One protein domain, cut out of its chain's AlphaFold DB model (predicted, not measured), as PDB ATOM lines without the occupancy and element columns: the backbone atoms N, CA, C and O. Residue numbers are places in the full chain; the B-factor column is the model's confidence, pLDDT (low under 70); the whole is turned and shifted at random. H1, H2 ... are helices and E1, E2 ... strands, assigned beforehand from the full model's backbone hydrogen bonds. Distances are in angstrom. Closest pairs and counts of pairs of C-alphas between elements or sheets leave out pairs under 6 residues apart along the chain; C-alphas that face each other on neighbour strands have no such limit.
ATOM      1  N   PRO A 143      93.869 -62.361 -13.376       58.34
ATOM      2  CA  PRO A 143      94.700 -63.555 -13.492       58.34
ATOM      3  C   PRO A 143      95.608 -63.747 -12.271       58.34
ATOM      4  O   PRO A 143      95.995 -64.873 -11.964       58.34
ATOM      5  N   LEU A 144      95.889 -62.674 -11.523       51.53
ATOM      6  CA  LEU A 144      96.672 -62.729 -10.290       51.53
ATOM      7  C   LEU A 144      95.930 -63.439  -9.147       51.53
ATOM      8  O   LEU A 144      96.541 -64.221  -8.425       51.53
ATOM      9  N   TRP A 145      94.617 -63.230  -9.005       53.03
ATOM     10  CA  TRP A 145      93.822 -63.890  -7.960       53.03
ATOM     11  C   TRP A 145      93.566 -65.365  -8.288       53.03
ATOM     12  O   TRP A 145      93.694 -66.217  -7.409       53.03
ATOM     13  N   ALA A 146      93.325 -65.685  -9.566       56.78
ATOM     14  CA  ALA A 146      93.180 -67.064 -10.036       56.78
ATOM     15  C   ALA A 146      94.479 -67.880  -9.903       56.78
ATOM     16  O   ALA A 146      94.429 -69.093  -9.695       56.78
ATOM     17  N   ALA A 147      95.651 -67.249 -10.025       57.25
ATOM     18  CA  ALA A 147      96.947 -67.905  -9.828       57.25
ATOM     19  C   ALA A 147      97.266 -68.176  -8.347       57.25
ATOM     20  O   ALA A 147      98.001 -69.108  -8.038       57.25
ATOM     21  N   GLN A 148      96.693 -67.394  -7.431       60.78
ATOM     22  CA  GLN A 148      96.938 -67.479  -5.985       60.78
ATOM     23  C   GLN A 148      95.974 -68.425  -5.246       60.78
ATOM     24  O   GLN A 148      96.014 -68.496  -4.021       60.78
ATOM     25  N   GLY A 149      95.118 -69.153  -5.972       65.81
ATOM     26  CA  GLY A 149      94.181 -70.125  -5.393       65.81
ATOM     27  C   GLY A 149      92.929 -69.507  -4.763       65.81
ATOM     28  O   GLY A 149      92.173 -70.214  -4.101       65.81
ATOM     29  N   TYR A 150      92.684 -68.210  -4.968       75.69
ATOM     30  CA  TYR A 150      91.460 -67.570  -4.494       75.69
ATOM     31  C   TYR A 150      90.267 -67.926  -5.388       75.69
ATOM     32  O   TYR A 150      90.426 -68.007  -6.612       75.69
ATOM     33  N   PRO A 151      89.064 -68.087  -4.806       80.88
ATOM     34  CA  PRO A 151      87.860 -68.275  -5.589       80.88
ATOM     35  C   PRO A 151      87.574 -67.032  -6.431       80.88
ATOM     36  O   PRO A 151      87.541 -65.908  -5.927       80.88
ATOM     37  N   VAL A 152      87.351 -67.237  -7.722       83.44
ATOM     38  CA  VAL A 152      86.921 -66.187  -8.650       83.44
ATOM     39  C   VAL A 152      85.406 -66.287  -8.758       83.44
ATOM     40  O   VAL A 152      84.881 -67.388  -8.873       83.44
ATOM     41  N   THR A 153      84.675 -65.176  -8.720       85.31
ATOM     42  CA  THR A 153      83.215 -65.145  -8.914       85.31
ATOM     43  C   THR A 153      82.917 -64.722 -10.342       85.31
ATOM     44  O   THR A 153      83.460 -63.730 -10.816       85.31
ATOM     45  N   GLY A 154      82.042 -65.447 -11.024       82.19
ATOM     46  CA  GLY A 154      81.643 -65.141 -12.391       82.19
ATOM     47  C   GLY A 154      80.132 -65.022 -12.534       82.19
ATOM     48  O   GLY A 154      79.396 -64.993 -11.544       82.19
ATOM     49  N   PRO A 155      79.650 -64.888 -13.774       79.44
ATOM     50  CA  PRO A 155      78.250 -64.594 -14.032       79.44
ATOM     51  C   PRO A 155      77.335 -65.778 -13.704       79.44
ATOM     52  O   PRO A 155      77.756 -66.931 -13.629       79.44
ATOM     53  N   GLY A 156      76.049 -65.491 -13.487       79.62
ATOM     54  CA  GLY A 156      75.017 -66.518 -13.290       79.62
ATOM     55  C   GLY A 156      75.030 -67.238 -11.933       79.62
ATOM     56  O   GLY A 156      74.227 -68.156 -11.742       79.62
ATOM     57  N   GLY A 157      75.881 -66.806 -10.995       85.12
ATOM     58  CA  GLY A 157      76.049 -67.420  -9.670       85.12
ATOM     59  C   GLY A 157      77.199 -68.428  -9.586       85.12
ATOM     60  O   GLY A 157      77.387 -69.056  -8.545       85.12
ATOM     61  N   TRP A 158      77.979 -68.576 -10.660       88.06
ATOM     62  CA  TRP A 158      79.135 -69.465 -10.697       88.06
ATOM     63  C   TRP A 158      80.340 -68.864  -9.974       88.06
ATOM     64  O   TRP A 158      80.577 -67.658  -9.994       88.06
ATOM     65  N   THR A 159      81.129 -69.719  -9.340       90.25
ATOM     66  CA  THR A 159      82.400 -69.385  -8.696       90.25
ATOM     67  C   THR A 159      83.427 -70.442  -9.089       90.25
ATOM     68  O   THR A 159      83.171 -71.628  -8.916       90.25
ATOM     69  N   GLN A 160      84.566 -70.029  -9.635       88.75
ATOM     70  CA  GLN A 160      85.689 -70.907  -9.948       88.75
ATOM     71  C   GLN A 160      86.568 -71.075  -8.709       88.75
ATOM     72  O   GLN A 160      87.025 -70.092  -8.133       88.75
ATOM     73  N   TYR A 161      86.846 -72.316  -8.351       87.75
ATOM     74  CA  TYR A 161      87.763 -72.748  -7.304       87.75
ATOM     75  C   TYR A 161      88.891 -73.572  -7.929       87.75
ATOM     76  O   TYR A 161      88.793 -73.958  -9.090       87.75
ATOM     77  N   ARG A 162      89.956 -73.865  -7.176       86.62
ATOM     78  CA  ARG A 162      90.978 -74.850  -7.568       86.62
ATOM     79  C   ARG A 162      90.918 -76.059  -6.652       86.62
ATOM     80  O   ARG A 162      90.785 -75.896  -5.439       86.62
ATOM     81  N   ALA A 163      91.027 -77.250  -7.227       79.19
ATOM     82  CA  ALA A 163      91.192 -78.473  -6.460       79.19
ATOM     83  C   ALA A 163      92.519 -78.419  -5.672       79.19
ATOM     84  O   ALA A 163      93.531 -77.983  -6.228       79.19
ATOM     85  N   PRO A 164      92.541 -78.803  -4.382       74.81
ATOM     86  CA  PRO A 164      93.752 -78.746  -3.559       74.81
ATOM     87  C   PRO A 164      94.815 -79.767  -3.989       74.81
ATOM     88  O   PRO A 164      95.992 -79.577  -3.700       74.81
ATOM     89  N   ASP A 165      94.397 -80.836  -4.663       74.81
ATOM     90  CA  ASP A 165      95.234 -81.938  -5.128       74.81
ATOM     91  C   ASP A 165      95.838 -81.676  -6.517       74.81
ATOM     92  O   ASP A 165      97.058 -81.733  -6.670       74.81
ATOM     93  N   SER A 166      95.017 -81.347  -7.519       78.31
ATOM     94  CA  SER A 166      95.469 -81.163  -8.902       78.31
ATOM     95  C   SER A 166      95.719 -79.701  -9.281       78.31
ATOM     96  O   SER A 166      96.361 -79.412 -10.290       78.31
ATOM     97  N   GLY A 167      95.208 -78.746  -8.494       78.38
ATOM     98  CA  GLY A 167      95.204 -77.327  -8.854       78.38
ATOM     99  C   GLY A 167      94.279 -77.000 -10.030       78.38
ATOM    100  O   GLY A 167      94.246 -75.842 -10.470       78.38
ATOM    101  N   GLU A 168      93.536 -77.983 -10.544       80.50
ATOM    102  CA  GLU A 168      92.624 -77.807 -11.665       80.50
ATOM    103  C   GLU A 168      91.427 -76.958 -11.245       80.50
ATOM    104  O   GLU A 168      90.911 -77.097 -10.127       80.50
ATOM    105  N   PRO A 169      90.992 -76.033 -12.113       86.50
ATOM    106  CA  PRO A 169      89.832 -75.228 -11.816       86.50
ATOM    107  C   PRO A 169      88.557 -76.075 -11.863       86.50
ATOM    108  O   PRO A 169      88.317 -76.780 -12.838       86.50
ATOM    109  N   TYR A 170      87.700 -75.923 -10.857       88.62
ATOM    110  CA  TYR A 170      86.317 -76.393 -10.885       88.62
ATOM    111  C   TYR A 170      85.367 -75.229 -10.626       88.62
ATOM    112  O   TYR A 170      85.729 -74.239  -9.993       88.62
ATOM    113  N   TYR A 171      84.142 -75.329 -11.118       90.00
ATOM    114  CA  TYR A 171      83.133 -74.285 -11.029       90.00
ATOM    115  C   TYR A 171      81.985 -74.756 -10.150       90.00
ATOM    116  O   TYR A 171      81.419 -75.821 -10.371       90.00
ATOM    117  N   HIS A 172      81.617 -73.946  -9.168       90.50
ATOM    118  CA  HIS A 172      80.504 -74.205  -8.268       90.50
ATOM    119  C   HIS A 172      79.481 -73.073  -8.354       90.50
ATOM    120  O   HIS A 172      79.830 -71.896  -8.243       90.50
ATOM    121  N   ASN A 173      78.215 -73.419  -8.557       89.06
ATOM    122  CA  ASN A 173      77.111 -72.478  -8.614       89.06
ATOM    123  C   ASN A 173      76.492 -72.314  -7.229       89.06
ATOM    124  O   ASN A 173      75.765 -73.186  -6.763       89.06
ATOM    125  N   GLN A 174      76.695 -71.162  -6.595       81.81
ATOM    126  CA  GLN A 174      76.147 -70.911  -5.257       81.81
ATOM    127  C   GLN A 174      74.611 -70.803  -5.246       81.81
ATOM    128  O   GLN A 174      73.993 -70.894  -4.190       81.81
ATOM    129  N   ARG A 175      73.978 -70.604  -6.413       78.88
ATOM    130  CA  ARG A 175      72.520 -70.478  -6.548       78.88
ATOM    131  C   ARG A 175      71.820 -71.827  -6.688       78.88
ATOM    132  O   ARG A 175      70.698 -71.963  -6.213       78.88
ATOM    133  N   THR A 176      72.441 -72.789  -7.369       85.12
ATOM    134  CA  THR A 176      71.852 -74.117  -7.628       85.12
ATOM    135  C   THR A 176      72.520 -75.236  -6.827       85.12
ATOM    136  O   THR A 176      71.960 -76.320  -6.730       85.12
ATOM    137  N   GLY A 177      73.690 -74.983  -6.230       86.75
ATOM    138  CA  GLY A 177      74.507 -75.983  -5.535       86.75
ATOM    139  C   GLY A 177      75.287 -76.911  -6.475       86.75
ATOM    140  O   GLY A 177      75.952 -77.836  -6.012       86.75
ATOM    141  N   GLU A 178      75.217 -76.685  -7.786       85.56
ATOM    142  CA  GLU A 178      75.855 -77.534  -8.792       85.56
ATOM    143  C   GLU A 178      77.366 -77.310  -8.844       85.56
ATOM    144  O   GLU A 178      77.845 -76.183  -8.720       85.56
ATOM    145  N   THR A 179      78.120 -78.386  -9.067       90.31
ATOM    146  CA  THR A 179      79.574 -78.335  -9.250       90.31
ATOM    147  C   THR A 179      79.940 -79.027 -10.556       90.31
ATOM    148  O   THR A 179      79.455 -80.122 -10.826       90.31
ATOM    149  N   THR A 180      80.777 -78.389 -11.367       87.81
ATOM    150  CA  THR A 180      81.197 -78.875 -12.683       87.81
ATOM    151  C   THR A 180      82.676 -78.586 -12.910       87.81
ATOM    152  O   THR A 180      83.196 -77.560 -12.470       87.81
ATOM    153  N   TRP A 181      83.359 -79.487 -13.604       88.75
ATOM    154  CA  TRP A 181      84.727 -79.268 -14.081       88.75
ATOM    155  C   TRP A 181      84.730 -78.478 -15.393       88.75
ATOM    156  O   TRP A 181      85.625 -77.674 -15.646       88.75
ATOM    157  N   ASP A 182      83.672 -78.636 -16.192       88.25
ATOM    158  CA  ASP A 182      83.459 -77.879 -17.417       88.25
ATOM    159  C   ASP A 182      83.065 -76.433 -17.128       88.25
ATOM    160  O   ASP A 182      82.216 -76.142 -16.284       88.25
ATOM    161  N   LYS A 183      83.667 -75.515 -17.883       81.31
ATOM    162  CA  LYS A 183      83.429 -74.077 -17.776       81.31
ATOM    163  C   LYS A 183      81.956 -73.745 -18.084       81.31
ATOM    164  O   LYS A 183      81.510 -73.981 -19.207       81.31
ATOM    165  N   PRO A 184      81.201 -73.163 -17.134       81.19
ATOM    166  CA  PRO A 184      79.779 -72.901 -17.307       81.19
ATOM    167  C   PRO A 184      79.520 -71.767 -18.303       81.19
ATOM    168  O   PRO A 184      80.356 -70.879 -18.509       81.19
ATOM    169  N   ALA A 185      78.320 -71.773 -18.890       74.31
ATOM    170  CA  ALA A 185      77.885 -70.757 -19.841       74.31
ATOM    171  C   ALA A 185      78.006 -69.341 -19.242       74.31
ATOM    172  O   ALA A 185      77.456 -69.052 -18.177       74.31
ATOM    173  N   GLY A 186      78.739 -68.464 -19.933       70.69
ATOM    174  CA  GLY A 186      79.002 -67.080 -19.522       70.69
ATOM    175  C   GLY A 186      80.345 -66.850 -18.817       70.69
ATOM    176  O   GLY A 186      80.711 -65.700 -18.591       70.69
ATOM    177  N   TRP A 187      81.112 -67.891 -18.475       68.81
ATOM    178  CA  TRP A 187      82.428 -67.717 -17.851       68.81
ATOM    179  C   TRP A 187      83.515 -67.327 -18.873       68.81
ATOM    180  O   TRP A 187      84.304 -68.157 -19.313       68.81
ATOM    181  N   GLY A 188      83.582 -66.043 -19.228       65.56
ATOM    182  CA  GLY A 188      84.551 -65.476 -20.181       65.56
ATOM    183  C   GLY A 188      83.895 -64.989 -21.480       65.56
ATOM    184  O   GLY A 188      82.702 -65.229 -21.666       65.56
ATOM    185  N   PRO A 189      84.637 -64.250 -22.329       57.12
ATOM    186  CA  PRO A 189      84.162 -63.854 -23.654       57.12
ATOM    187  C   PRO A 189      83.961 -65.061 -24.577       57.12
ATOM    188  O   PRO A 189      84.688 -66.070 -24.403       57.12
TER     189      PRO A 189
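AT A GLANCE: This is residues 143 to 189 of the 189 residues of the protein "Zinc finger CCCH domain-containing protein" of Trebouxia sp. A1-2 (UniProt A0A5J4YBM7). This model has little regular structure: its core is a small two-stranded hairpin, E1 and E2, with short pairings by residues 152 to 153 beside E1 and 179 to 180 beside E2. A short helix, H1, comes before it, and the tail after residue 180 folds back past the hairpin. The 47 printed residues, in the order H1, E1, E2, are of mixed class, with 15 in named elements; the whole is compact, with a radius of gyration of the C-alphas of 10.2 A, spanning 24 by 22 by 15 A.

IN THESE COORDINATES: Find C-alpha 143 at (94.700, -63.555, -13.492), where H1, residues 143 to 147, begins. E1, residues 158 to 162, and E2, residues 169 to 173, each run 13.4 A; E2 ends at C-alpha 173, (77.111, -72.478, -8.614).

HOW THE PARTS SIT: E1 and E2 are antiparallel at 149 degrees; look for N 159 and O 172, 2.8 A apart. H1, its one O i to N i+4 pair within hydrogen-bond range, is apart from E2.

THE WHOLE: The printed part has no cut and no long link. Confidence is under 70 at residues 143 to 149 and 187 to 189.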